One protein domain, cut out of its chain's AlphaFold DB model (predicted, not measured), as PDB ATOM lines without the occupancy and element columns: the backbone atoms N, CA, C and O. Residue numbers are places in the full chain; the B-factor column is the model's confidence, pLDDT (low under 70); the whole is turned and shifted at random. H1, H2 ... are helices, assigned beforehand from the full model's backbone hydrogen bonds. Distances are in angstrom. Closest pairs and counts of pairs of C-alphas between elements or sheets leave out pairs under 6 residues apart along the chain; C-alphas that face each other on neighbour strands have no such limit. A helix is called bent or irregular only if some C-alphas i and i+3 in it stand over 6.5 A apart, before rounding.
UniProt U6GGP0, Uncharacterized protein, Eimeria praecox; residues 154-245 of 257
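AT A GLANCE: This is residues 154 to 245 of the 257 residues of an uncharacterized protein of Eimeria praecox (UniProt U6GGP0). Look for an open, flat zigzag of three helices: the long helix H2 runs along the longest axis, H1 folds back from its first end to make a V with it, and H3 folds back from its other end and runs loosely beside it. H1 and H2 meet only near their linked ends, and most of H1, residues 154 to 171, sticks out. The printed part has 92 residues, with three named helices in the order H1, H2, H3 and no named strand; the class is all helix. The whole is extended, with a radius of gyration of the C-alphas of 19.9 A, and the C-alphas span 60 by 37 by 17 A.

HOW THE PARTS SIT: Begin with H2, residues 181 to 214, the longest helix. H1, residues 154 to 177, touches H2 with residues 172 to 176 alone, and H2 touches H1 with residues 181 to 184 alone. The closest C-alphas of the two are those of Ala 175 and Phe 181, 6.6 A apart. H1 and H2 form a helical hairpin, running opposite ways at a steep tilt of 38 degrees, only just steep. At the other end of H2 look for H3, residues 220 to 245, which is close to H2 but not clearly touching it. Their closest C-alphas are those of Leu 212 and Glu 223, 7.7 A apart. H2 and H3 run opposite ways at a shallow tilt of 12 degrees, with 15.6 A from centre to centre. H1 and H3 are apart. In H1, H2 and H3 every backbone O of residue i is within hydrogen-bond range of the N of residue i+4, where both lie inside the helix.

IN THESE COORDINATES: Find C-alpha 181 at (-8.329, -8.596, 9.415); from there H2 runs 48.5 A to C-alpha 214 at (-14.013, -5.991, 57.539). Go back to C-alpha 154 at (9.945, -21.390, 37.709), where H1 begins; it measures 34.9 A to C-alpha 177. H3 runs from C-alpha 220 to C-alpha 245 at (-20.647, -21.711, 23.783), a length of 37.7 A. None of the three is bent.

THE WHOLE: The two C-alphas farthest apart are those of Ser 178 and Glu 217, at 60.2 A. Look for residues that stand free at 154 to 171 in H1, 189 to 197 in H2, 216 to 222, of which 220 to 222 belong to H3, and 238 to 245 in H3. The printed part has no cut, and both links, H1 to H2 and H2 to H3, are tight. The mean pLDDT of the printed part is 83.1, and residue 216 alone is under 70.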
ATOM      1  N   GLU A 154      10.269 -22.775  38.038       86.12
ATOM      2  CA  GLU A 154       9.945 -21.390  37.709       86.12
ATOM      3  C   GLU A 154      10.469 -20.965  36.324       86.12
ATOM      4  O   GLU A 154       9.749 -20.318  35.561       86.12
ATOM      5  N   ILE A 155      11.686 -21.386  35.948       83.56
ATOM      6  CA  ILE A 155      12.274 -21.086  34.632       83.56
ATOM      7  C   ILE A 155      11.493 -21.802  33.526       83.56
ATOM      8  O   ILE A 155      11.229 -21.212  32.477       83.56
ATOM      9  N   VAL A 156      11.074 -23.046  33.773       86.25
ATOM     10  CA  VAL A 156      10.270 -23.828  32.820       86.25
ATOM     11  C   VAL A 156       8.907 -23.166  32.590       86.25
ATOM     12  O   VAL A 156       8.458 -23.047  31.450       86.25
ATOM     13  N   LEU A 157       8.272 -22.666  33.653       89.56
ATOM     14  CA  LEU A 157       6.966 -22.010  33.570       89.56
ATOM     15  C   LEU A 157       7.050 -20.669  32.819       89.56
ATOM     16  O   LEU A 157       6.224 -20.395  31.945       89.56
ATOM     17  N   LEU A 158       8.093 -19.874  33.076       88.50
ATOM     18  CA  LEU A 158       8.378 -18.640  32.333       88.50
ATOM     19  C   LEU A 158       8.648 -18.909  30.848       88.50
ATOM     20  O   LEU A 158       8.116 -18.202  29.989       88.50
ATOM     21  N   GLN A 159       9.436 -19.943  30.535       87.06
ATOM     22  CA  GLN A 159       9.716 -20.339  29.156       87.06
ATOM     23  C   GLN A 159       8.437 -20.775  28.433       87.06
ATOM     24  O   GLN A 159       8.212 -20.361  27.296       87.06
ATOM     25  N   HIS A 160       7.568 -21.538  29.099       85.75
ATOM     26  CA  HIS A 160       6.287 -21.957  28.539       85.75
ATOM     27  C   HIS A 160       5.363 -20.763  28.258       85.75
ATOM     28  O   HIS A 160       4.811 -20.665  27.164       85.75
ATOM     29  N   ILE A 161       5.235 -19.811  29.191       84.19
ATOM     30  CA  ILE A 161       4.421 -18.598  28.984       84.19
ATOM     31  C   ILE A 161       4.948 -17.784  27.796       84.19
ATOM     32  O   ILE A 161       4.165 -17.361  26.943       84.19
ATOM     33  N   LEU A 162       6.267 -17.584  27.711       92.25
ATOM     34  CA  LEU A 162       6.896 -16.876  26.593       92.25
ATOM     35  C   LEU A 162       6.655 -17.586  25.258       92.25
ATOM     36  O   LEU A 162       6.312 -16.936  24.271       92.25
ATOM     37  N   TYR A 163       6.802 -18.910  25.235       90.62
ATOM     38  CA  TYR A 163       6.618 -19.720  24.037       90.62
ATOM     39  C   TYR A 163       5.169 -19.692  23.536       90.62
ATOM     40  O   TYR A 163       4.922 -19.393  22.366       90.62
ATOM     41  N   VAL A 164       4.200 -19.912  24.430       87.25
ATOM     42  CA  VAL A 164       2.770 -19.840  24.097       87.25
ATOM     43  C   VAL A 164       2.397 -18.434  23.628       87.25
ATOM     44  O   VAL A 164       1.712 -18.283  22.615       87.25
ATOM     45  N   GLY A 165       2.897 -17.394  24.302       86.19
ATOM     46  CA  GLY A 165       2.671 -16.006  23.901       86.19
ATOM     47  C   GLY A 165       3.209 -15.698  22.501       86.19
ATOM     48  O   GLY A 165       2.532 -15.038  21.710       86.19
ATOM     49  N   GLN A 166       4.394 -16.214  22.161       91.06
ATOM     50  CA  GLN A 166       4.978 -16.044  20.832       91.06
ATOM     51  C   GLN A 166       4.154 -16.757  19.754       91.06
ATOM     52  O   GLN A 166       3.857 -16.140  18.730       91.06
ATOM     53  N   GLN A 167       3.741 -18.010  19.976       87.94
ATOM     54  CA  GLN A 167       2.896 -18.735  19.021       87.94
ATOM     55  C   GLN A 167       1.565 -18.019  18.780       87.94
ATOM     56  O   GLN A 167       1.137 -17.859  17.637       87.94
ATOM     57  N   GLN A 168       0.935 -17.530  19.848       83.12
ATOM     58  CA  GLN A 168      -0.337 -16.821  19.758       83.12
ATOM     59  C   GLN A 168      -0.196 -15.505  18.979       83.12
ATOM     60  O   GLN A 168      -1.071 -15.153  18.190       83.12
ATOM     61  N   LEU A 169       0.928 -14.796  19.142       86.56
ATOM     62  CA  LEU A 169       1.237 -13.598  18.361       86.56
ATOM     63  C   LEU A 169       1.450 -13.915  16.873       86.56
ATOM     64  O   LEU A 169       1.024 -13.140  16.016       86.56
ATOM     65  N   LEU A 170       2.099 -15.039  16.568       91.31
ATOM     66  CA  LEU A 170       2.412 -15.461  15.203       91.31
ATOM     67  C   LEU A 170       1.149 -15.893  14.445       91.31
ATOM     68  O   LEU A 170       0.925 -15.427  13.329       91.31
ATOM     69  N   LEU A 171       0.267 -16.661  15.097       82.12
ATOM     70  CA  LEU A 171      -1.075 -16.980  14.592       82.12
ATOM     71  C   LEU A 171      -1.881 -15.710  14.311       82.12
ATOM     72  O   LEU A 171      -2.537 -15.598  13.277       82.12
ATOM     73  N   ARG A 172      -1.781 -14.713  15.200       77.44
ATOM     74  CA  ARG A 172      -2.416 -13.412  14.988       77.44
ATOM     75  C   ARG A 172      -1.871 -12.743  13.734       77.44
ATOM     76  O   ARG A 172      -2.658 -12.372  12.882       77.44
ATOM     77  N   GLN A 173      -0.550 -12.628  13.582       84.81
ATOM     78  CA  GLN A 173       0.050 -12.020  12.386       84.81
ATOM     79  C   GLN A 173      -0.362 -12.725  11.092       84.81
ATOM     80  O   GLN A 173      -0.625 -12.048  10.101       84.81
ATOM     81  N   GLN A 174      -0.470 -14.052  11.110       85.62
ATOM     82  CA  GLN A 174      -0.941 -14.821   9.961       85.62
ATOM     83  C   GLN A 174      -2.419 -14.545   9.642       85.62
ATOM     84  O   GLN A 174      -2.783 -14.394   8.479       85.62
ATOM     85  N   ALA A 175      -3.272 -14.411  10.658       74.00
ATOM     86  CA  ALA A 175      -4.673 -14.036  10.463       74.00
ATOM     87  C   ALA A 175      -4.828 -12.588   9.954       74.00
ATOM     88  O   ALA A 175      -5.720 -12.286   9.164       74.00
ATOM     89  N   LEU A 176      -3.925 -11.683  10.357       79.38
ATOM     90  CA  LEU A 176      -3.888 -10.323   9.812       79.38
ATOM     91  C   LEU A 176      -3.409 -10.311   8.349       79.38
ATOM     92  O   LEU A 176      -3.859  -9.459   7.584       79.38
ATOM     93  N   SER A 177      -2.526 -11.232   7.942       83.62
ATOM     94  CA  SER A 177      -2.021 -11.304   6.564       83.62
ATOM     95  C   SER A 177      -2.979 -11.995   5.591       83.62
ATOM     96  O   SER A 177      -2.926 -11.707   4.398       83.62
ATOM     97  N   SER A 178      -3.899 -12.840   6.071       81.50
ATOM     98  CA  SER A 178      -4.859 -13.571   5.232       81.50
ATOM     99  C   SER A 178      -6.040 -12.728   4.721       81.50
ATOM    100  O   SER A 178      -7.020 -13.281   4.228       81.50
ATOM    101  N   GLY A 179      -5.997 -11.399   4.863       75.31
ATOM    102  CA  GLY A 179      -7.064 -10.493   4.416       75.31
ATOM    103  C   GLY A 179      -8.332 -10.514   5.279       75.31
ATOM    104  O   GLY A 179      -9.214  -9.688   5.067       75.31
ATOM    105  N   ASN A 180      -8.410 -11.373   6.302       78.69
ATOM    106  CA  ASN A 180      -9.556 -11.475   7.213       78.69
ATOM    107  C   ASN A 180      -9.366 -10.645   8.498       78.69
ATOM    108  O   ASN A 180      -9.718 -11.042   9.615       78.69
ATOM    109  N   PHE A 181      -8.744  -9.478   8.332       78.50
ATOM    110  CA  PHE A 181      -8.329  -8.596   9.415       78.50
ATOM    111  C   PHE A 181      -9.515  -8.108  10.253       78.50
ATOM    112  O   PHE A 181      -9.415  -8.081  11.476       78.50
ATOM    113  N   GLU A 182     -10.644  -7.762   9.626       81.44
ATOM    114  CA  GLU A 182     -11.817  -7.260  10.352       81.44
ATOM    115  C   GLU A 182     -12.466  -8.321  11.240       81.44
ATOM    116  O   GLU A 182     -12.758  -8.028  12.400       81.44
ATOM    117  N   ALA A 183     -12.661  -9.545  10.736       79.62
ATOM    118  CA  ALA A 183     -13.235 -10.628  11.537       79.62
ATOM    119  C   ALA A 183     -12.303 -10.981  12.699       79.62
ATOM    120  O   ALA A 183     -12.726 -11.000  13.852       79.62
ATOM    121  N   THR A 184     -11.007 -11.129  12.410       80.31
ATOM    122  CA  THR A 184     -10.002 -11.413  13.437       80.31
ATOM    123  C   THR A 184      -9.952 -10.295  14.481       80.31
ATOM    124  O   THR A 184      -9.900 -10.567  15.675       80.31
ATOM    125  N   MET A 185      -9.983  -9.020  14.075       82.06
ATOM    126  CA  MET A 185      -9.957  -7.903  15.021       82.06
ATOM    127  C   MET A 185     -11.234  -7.833  15.868       82.06
ATOM    128  O   MET A 185     -11.129  -7.528  17.055       82.06
ATOM    129  N   ARG A 186     -12.409  -8.144  15.302       85.25
ATOM    130  CA  ARG A 186     -13.659  -8.261  16.069       85.25
ATOM    131  C   ARG A 186     -13.569  -9.366  17.107       85.25
ATOM    132  O   ARG A 186     -13.774  -9.072  18.274       85.25
ATOM    133  N   ASP A 187     -13.136 -10.562  16.723       83.56
ATOM    134  CA  ASP A 187     -12.958 -11.673  17.664       83.56
ATOM    135  C   ASP A 187     -11.979 -11.306  18.785       83.56
ATOM    136  O   ASP A 187     -12.207 -11.591  19.958       83.56
ATOM    137  N   ILE A 188     -10.892 -10.609  18.445       82.88
ATOM    138  CA  ILE A 188      -9.911 -10.113  19.412       82.88
ATOM    139  C   ILE A 188     -10.519  -9.080  20.363       82.88
ATOM    140  O   ILE A 188     -10.231  -9.120  21.562       82.88
ATOM    141  N   LEU A 189     -11.277  -8.118  19.838       87.44
ATOM    142  CA  LEU A 189     -11.920  -7.075  20.632       87.44
ATOM    143  C   LEU A 189     -12.992  -7.677  21.533       87.44
ATOM    144  O   LEU A 189     -13.010  -7.358  22.717       87.44
ATOM    145  N   ASP A 190     -13.793  -8.605  21.020       85.12
ATOM    146  CA  ASP A 190     -14.802  -9.338  21.778       85.12
ATOM    147  C   ASP A 190     -14.150 -10.182  22.877       85.12
ATOM    148  O   ASP A 190     -14.606 -10.172  24.022       85.12
ATOM    149  N   GLN A 191     -13.029 -10.846  22.578       83.44
ATOM    150  CA  GLN A 191     -12.252 -11.598  23.563       83.44
ATOM    151  C   GLN A 191     -11.640 -10.682  24.634       83.44
ATOM    152  O   GLN A 191     -11.650 -11.020  25.819       83.44
ATOM    153  N   ARG A 192     -11.108  -9.513  24.247       82.56
ATOM    154  CA  ARG A 192     -10.550  -8.511  25.172       82.56
ATOM    155  C   ARG A 192     -11.625  -7.905  26.063       82.56
ATOM    156  O   ARG A 192     -11.409  -7.817  27.268       82.56
ATOM    157  N   LEU A 193     -12.754  -7.508  25.482       85.62
ATOM    158  CA  LEU A 193     -13.899  -6.959  26.201       85.62
ATOM    159  C   LEU A 193     -14.428  -7.992  27.198       85.62
ATOM    160  O   LEU A 193     -14.627  -7.676  28.364       85.62
ATOM    161  N   GLN A 194     -14.523  -9.254  26.780       82.00
ATOM    162  CA  GLN A 194     -14.936 -10.346  27.652       82.00
ATOM    163  C   GLN A 194     -13.945 -10.605  28.794       82.00
ATOM    164  O   GLN A 194     -14.364 -10.778  29.937       82.00
ATOM    165  N   GLN A 195     -12.635 -10.617  28.521       81.00
ATOM    166  CA  GLN A 195     -11.628 -10.707  29.587       81.00
ATOM    167  C   GLN A 195     -11.740  -9.534  30.563       81.00
ATOM    168  O   GLN A 195     -11.582  -9.721  31.769       81.00
ATOM    169  N   GLN A 196     -12.019  -8.334  30.054       81.81
ATOM    170  CA  GLN A 196     -12.174  -7.140  30.871       81.81
ATOM    171  C   GLN A 196     -13.413  -7.226  31.773       81.81
ATOM    172  O   GLN A 196     -13.301  -6.954  32.967       81.81
ATOM    173  N   GLU A 197     -14.564  -7.658  31.246       80.06
ATOM    174  CA  GLU A 197     -15.781  -7.896  32.038       80.06
ATOM    175  C   GLU A 197     -15.548  -8.953  33.123       80.06
ATOM    176  O   GLU A 197     -15.945  -8.768  34.277       80.06
ATOM    177  N   GLN A 198     -14.849 -10.039  32.781       79.75
ATOM    178  CA  GLN A 198     -14.548 -11.109  33.727       79.75
ATOM    179  C   GLN A 198     -13.615 -10.633  34.852       79.75
ATOM    180  O   GLN A 198     -13.867 -10.931  36.019       79.75
ATOM    181  N   GLN A 199     -12.581  -9.841  34.538       82.69
ATOM    182  CA  GLN A 199     -11.719  -9.227  35.558       82.69
ATOM    183  C   GLN A 199     -12.480  -8.253  36.459       82.69
ATOM    184  O   GLN A 199     -12.265  -8.249  37.673       82.69
ATOM    185  N   GLN A 200     -13.362  -7.430  35.888       80.69
ATOM    186  CA  GLN A 200     -14.104  -6.436  36.656       80.69
ATOM    187  C   GLN A 200     -15.061  -7.102  37.657       80.69
ATOM    188  O   GLN A 200     -15.121  -6.685  38.814       80.69
ATOM    189  N   GLN A 201     -15.736  -8.187  37.263       77.12
ATOM    190  CA  GLN A 201     -16.545  -8.972  38.201       77.12
ATOM    191  C   GLN A 201     -15.702  -9.630  39.294       77.12
ATOM    192  O   GLN A 201     -16.094  -9.604  40.460       77.12
ATOM    193  N   GLN A 202     -14.530 -10.175  38.956       81.38
ATOM    194  CA  GLN A 202     -13.659 -10.798  39.953       81.38
ATOM    195  C   GLN A 202     -13.195  -9.789  41.019       81.38
ATOM    196  O   GLN A 202     -13.178 -10.113  42.207       81.38
ATOM    197  N   GLN A 203     -12.893  -8.546  40.620       85.31
ATOM    198  CA  GLN A 203     -12.595  -7.467  41.569       85.31
ATOM    199  C   GLN A 203     -13.789  -7.111  42.454       85.31
ATOM    200  O   GLN A 203     -13.613  -6.898  43.652       85.31
ATOM    201  N   GLN A 204     -14.999  -7.060  41.892       81.00
ATOM    202  CA  GLN A 204     -16.204  -6.762  42.667       81.00
ATOM    203  C   GLN A 204     -16.457  -7.841  43.730       81.00
ATOM    204  O   GLN A 204     -16.782  -7.533  44.876       81.00
ATOM    205  N   GLN A 205     -16.207  -9.103  43.377       80.12
ATOM    206  CA  GLN A 205     -16.304 -10.230  44.296       80.12
ATOM    207  C   GLN A 205     -15.256 -10.150  45.418       80.12
ATOM    208  O   GLN A 205     -15.584 -10.373  46.582       80.12
ATOM    209  N   GLN A 206     -14.016  -9.761  45.097       86.25
ATOM    210  CA  GLN A 206     -12.990  -9.516  46.116       86.25
ATOM    211  C   GLN A 206     -13.353  -8.348  47.037       86.25
ATOM    212  O   GLN A 206     -13.128  -8.451  48.238       86.25
ATOM    213  N   GLN A 207     -13.934  -7.260  46.519       84.94
ATOM    214  CA  GLN A 207     -14.385  -6.149  47.364       84.94
ATOM    215  C   GLN A 207     -15.504  -6.565  48.318       84.94
ATOM    216  O   GLN A 207     -15.453  -6.203  49.489       84.94
ATOM    217  N   LEU A 208     -16.480  -7.348  47.850       79.12
ATOM    218  CA  LEU A 208     -17.535  -7.895  48.707       79.12
ATOM    219  C   LEU A 208     -16.964  -8.816  49.784       79.12
ATOM    220  O   LEU A 208     -17.345  -8.717  50.945       79.12
ATOM    221  N   GLN A 209     -16.002  -9.666  49.427       81.25
ATOM    222  CA  GLN A 209     -15.345 -10.538  50.395       81.25
ATOM    223  C   GLN A 209     -14.503  -9.746  51.406       81.25
ATOM    224  O   GLN A 209     -14.471 -10.092  52.583       81.25
ATOM    225  N   GLN A 210     -13.864  -8.651  50.980       87.31
ATOM    226  CA  GLN A 210     -13.177  -7.733  51.888       87.31
ATOM    227  C   GLN A 210     -14.153  -6.971  52.784       87.31
ATOM    228  O   GLN A 210     -13.837  -6.781  53.954       87.31
ATOM    229  N   GLN A 211     -15.325  -6.566  52.279       82.44
ATOM    230  CA  GLN A 211     -16.384  -5.973  53.099       82.44
ATOM    231  C   GLN A 211     -16.940  -6.972  54.107       82.44
ATOM    232  O   GLN A 211     -17.177  -6.580  55.237       82.44
ATOM    233  N   LEU A 212     -17.083  -8.247  53.745       75.44
ATOM    234  CA  LEU A 212     -17.426  -9.306  54.697       75.44
ATOM    235  C   LEU A 212     -16.335  -9.476  55.757       75.44
ATOM    236  O   LEU A 212     -16.632  -9.497  56.945       75.44
ATOM    237  N   GLN A 213     -15.062  -9.521  55.347       81.62
ATOM    238  CA  GLN A 213     -13.946  -9.642  56.289       81.62
ATOM    239  C   GLN A 213     -13.764  -8.415  57.187       81.62
ATOM    240  O   GLN A 213     -13.282  -8.568  58.300       81.62
ATOM    241  N   HIS A 214     -14.099  -7.210  56.723       82.75
ATOM    242  CA  HIS A 214     -14.013  -5.991  57.539       82.75
ATOM    243  C   HIS A 214     -15.317  -5.688  58.285       82.75
ATOM    244  O   HIS A 214     -15.304  -4.963  59.275       82.75
ATOM    245  N   GLY A 215     -16.438  -6.243  57.834       70.56
ATOM    246  CA  GLY A 215     -17.775  -6.040  58.375       70.56
ATOM    247  C   GLY A 215     -18.129  -7.036  59.472       70.56
ATOM    248  O   GLY A 215     -19.238  -7.558  59.458       70.56
ATOM    249  N   LEU A 216     -17.217  -7.275  60.424       61.66
ATOM    250  CA  LEU A 216     -17.353  -8.229  61.543       61.66
ATOM    251  C   LEU A 216     -18.569  -8.006  62.482       61.66
ATOM    252  O   LEU A 216     -18.701  -8.714  63.475       61.66
ATOM    253  N   GLU A 217     -19.464  -7.065  62.180       74.50
ATOM    254  CA  GLU A 217     -20.711  -6.803  62.917       74.50
ATOM    255  C   GLU A 217     -21.972  -6.830  62.033       74.50
ATOM    256  O   GLU A 217     -23.045  -6.402  62.460       74.50
ATOM    257  N   MET A 218     -21.890  -7.329  60.797       73.75
ATOM    258  CA  MET A 218     -23.093  -7.515  59.985       73.75
ATOM    259  C   MET A 218     -23.915  -8.697  60.534       73.75
ATOM    260  O   MET A 218     -23.364  -9.778  60.731       73.75
ATOM    261  N   PRO A 219     -25.221  -8.522  60.812       83.00
ATOM    262  CA  PRO A 219     -26.061  -9.596  61.330       83.00
ATOM    263  C   PRO A 219     -26.120 -10.776  60.349       83.00
ATOM    264  O   PRO A 219     -26.157 -10.570  59.135       83.00
ATOM    265  N   LEU A 220     -26.173 -11.998  60.890       84.62
ATOM    266  CA  LEU A 220     -26.152 -13.269  60.143       84.62
ATOM    267  C   LEU A 220     -27.138 -13.317  58.961       84.62
ATOM    268  O   LEU A 220     -26.788 -13.831  57.902       84.62
ATOM    269  N   ASP A 221     -28.327 -12.725  59.106       85.75
ATOM    270  CA  ASP A 221     -29.323 -12.643  58.024       85.75
ATOM    271  C   ASP A 221     -28.799 -11.895  56.785       85.75
ATOM    272  O   ASP A 221     -29.137 -12.233  55.649       85.75
ATOM    273  N   VAL A 222     -27.960 -10.871  56.976       84.94
ATOM    274  CA  VAL A 222     -27.394 -10.108  55.857       84.94
ATOM    275  C   VAL A 222     -26.222 -10.851  55.233       84.94
ATOM    276  O   VAL A 222     -26.044 -10.767  54.023       84.94
ATOM    277  N   GLU A 223     -25.462 -11.616  56.014       85.56
ATOM    278  CA  GLU A 223     -24.403 -12.476  55.485       85.56
ATOM    279  C   GLU A 223     -24.976 -13.573  54.579       85.56
ATOM    280  O   GLU A 223     -24.468 -13.784  53.477       85.56
ATOM    281  N   GLU A 224     -26.086 -14.200  54.980       89.25
ATOM    282  CA  GLU A 224     -26.754 -15.230  54.182       89.25
ATOM    283  C   GLU A 224     -27.392 -14.644  52.910       89.25
ATOM    284  O   GLU A 224     -27.242 -15.206  51.822       89.25
ATOM    285  N   LEU A 225     -28.016 -13.463  53.000       88.19
ATOM    286  CA  LEU A 225     -28.544 -12.752  51.831       88.19
ATOM    287  C   LEU A 225     -27.428 -12.333  50.861       88.19
ATOM    288  O   LEU A 225     -27.576 -12.463  49.643       88.19
ATOM    289  N   LEU A 226     -26.296 -11.853  51.383       80.81
ATOM    290  CA  LEU A 226     -25.132 -11.478  50.580       80.81
ATOM    291  C   LEU A 226     -24.513 -12.711  49.913       80.81
ATOM    292  O   LEU A 226     -24.164 -12.670  48.734       80.81
ATOM    293  N   GLN A 227     -24.424 -13.826  50.641       84.44
ATOM    294  CA  GLN A 227     -23.942 -15.099  50.116       84.44
ATOM    295  C   GLN A 227     -24.879 -15.644  49.027       84.44
ATOM    296  O   GLN A 227     -24.407 -16.083  47.975       84.44
ATOM    297  N   GLN A 228     -26.196 -15.544  49.218       91.12
ATOM    298  CA  GLN A 228     -27.188 -15.910  48.208       91.12
ATOM    299  C   GLN A 228     -27.070 -15.026  46.957       91.12
ATOM    300  O   GLN A 228     -27.084 -15.536  45.833       91.12
ATOM    301  N   GLN A 229     -26.894 -13.712  47.127       84.50
ATOM    302  CA  GLN A 229     -26.660 -12.791  46.013       84.50
ATOM    303  C   GLN A 229     -25.376 -13.154  45.249       84.50
ATOM    304  O   GLN A 229     -25.373 -13.164  44.015       84.50
ATOM    305  N   LEU A 230     -24.304 -13.513  45.965       82.81
ATOM    306  CA  LEU A 230     -23.043 -13.962  45.373       82.81
ATOM    307  C   LEU A 230     -23.239 -15.225  44.525       82.81
ATOM    308  O   LEU A 230     -22.736 -15.316  43.402       82.81
ATOM    309  N   GLN A 231     -23.997 -16.192  45.045       88.00
ATOM    310  CA  GLN A 231     -24.289 -17.443  44.352       88.00
ATOM    311  C   GLN A 231     -25.112 -17.202  43.081       88.00
ATOM    312  O   GLN A 231     -24.787 -17.749  42.026       88.00
ATOM    313  N   GLN A 232     -26.127 -16.334  43.147       89.88
ATOM    314  CA  GLN A 232     -26.936 -15.972  41.983       89.88
ATOM    315  C   GLN A 232     -26.087 -15.288  40.898       89.88
ATOM    316  O   GLN A 232     -26.204 -15.622  39.716       89.88
ATOM    317  N   GLN A 233     -25.181 -14.385  41.292       81.94
ATOM    318  CA  GLN A 233     -24.251 -13.739  40.364       81.94
ATOM    319  C   GLN A 233     -23.348 -14.770  39.668       81.94
ATOM    320  O   GLN A 233     -23.181 -14.728  38.447       81.94
ATOM    321  N   GLN A 234     -22.816 -15.737  40.421       84.25
ATOM    322  CA  GLN A 234     -21.965 -16.793  39.871       84.25
ATOM    323  C   GLN A 234     -22.719 -17.664  38.849       84.25
ATOM    324  O   GLN A 234     -22.175 -18.021  37.801       84.25
ATOM    325  N   GLN A 235     -23.995 -17.952  39.114       91.31
ATOM    326  CA  GLN A 235     -24.854 -18.731  38.222       91.31
ATOM    327  C   GLN A 235     -25.128 -18.001  36.899       91.31
ATOM    328  O   GLN A 235     -25.051 -18.604  35.827       91.31
ATOM    329  N   LEU A 236     -25.379 -16.690  36.959       84.94
ATOM    330  CA  LEU A 236     -25.548 -15.829  35.784       84.94
ATOM    331  C   LEU A 236     -24.305 -15.844  34.887       84.94
ATOM    332  O   LEU A 236     -24.412 -15.928  33.664       84.94
ATOM    333  N   LEU A 237     -23.126 -15.824  35.504       79.75
ATOM    334  CA  LEU A 237     -21.833 -15.872  34.823       79.75
ATOM    335  C   LEU A 237     -21.652 -17.187  34.059       79.75
ATOM    336  O   LEU A 237     -21.270 -17.196  32.886       79.75
ATOM    337  N   GLN A 238     -21.986 -18.304  34.706       85.81
ATOM    338  CA  GLN A 238     -21.938 -19.619  34.080       85.81
ATOM    339  C   GLN A 238     -22.944 -19.717  32.925       85.81
ATOM    340  O   GLN A 238     -22.618 -20.247  31.864       85.81
ATOM    341  N   GLN A 239     -24.133 -19.130  33.084       88.75
ATOM    342  CA  GLN A 239     -25.129 -19.085  32.019       88.75
ATOM    343  C   GLN A 239     -24.655 -18.250  30.825       88.75
ATOM    344  O   GLN A 239     -24.868 -18.650  29.685       88.75
ATOM    345  N   GLN A 240     -23.970 -17.127  31.056       83.50
ATOM    346  CA  GLN A 240     -23.431 -16.300  29.977       83.50
ATOM    347  C   GLN A 240     -22.328 -17.030  29.195       83.50
ATOM    348  O   GLN A 240     -22.297 -16.959  27.966       83.50
ATOM    349  N   GLN A 241     -21.463 -17.782  29.887       81.88
ATOM    350  CA  GLN A 241     -20.475 -18.645  29.230       81.88
ATOM    351  C   GLN A 241     -21.153 -19.737  28.402       81.88
ATOM    352  O   GLN A 241     -20.817 -19.905  27.233       81.88
ATOM    353  N   GLN A 242     -22.175 -20.398  28.954       86.31
ATOM    354  CA  GLN A 242     -22.942 -21.403  28.220       86.31
ATOM    355  C   GLN A 242     -23.694 -20.813  27.030       86.31
ATOM    356  O   GLN A 242     -23.773 -21.460  25.995       86.31
ATOM    357  N   GLN A 243     -24.250 -19.603  27.133       82.81
ATOM    358  CA  GLN A 243     -24.892 -18.927  26.004       82.81
ATOM    359  C   GLN A 243     -23.881 -18.527  24.927       82.81
ATOM    360  O   GLN A 243     -24.233 -18.490  23.750       82.81
ATOM    361  N   LYS A 244     -22.626 -18.261  25.304       72.81
ATOM    362  CA  LYS A 244     -21.539 -18.024  24.349       72.81
ATOM    363  C   LYS A 244     -21.080 -19.304  23.665       72.81
ATOM    364  O   LYS A 244     -20.947 -19.291  22.450       72.81
ATOM    365  N   GLU A 245     -20.923 -20.403  24.396       75.31
ATOM    366  CA  GLU A 245     -20.647 -21.711  23.783       75.31
ATOM    367  C   GLU A 245     -21.822 -22.203  22.933       75.31
ATOM    368  O   GLU A 245     -21.631 -22.836  21.899       75.31
TER     369      GLU A 245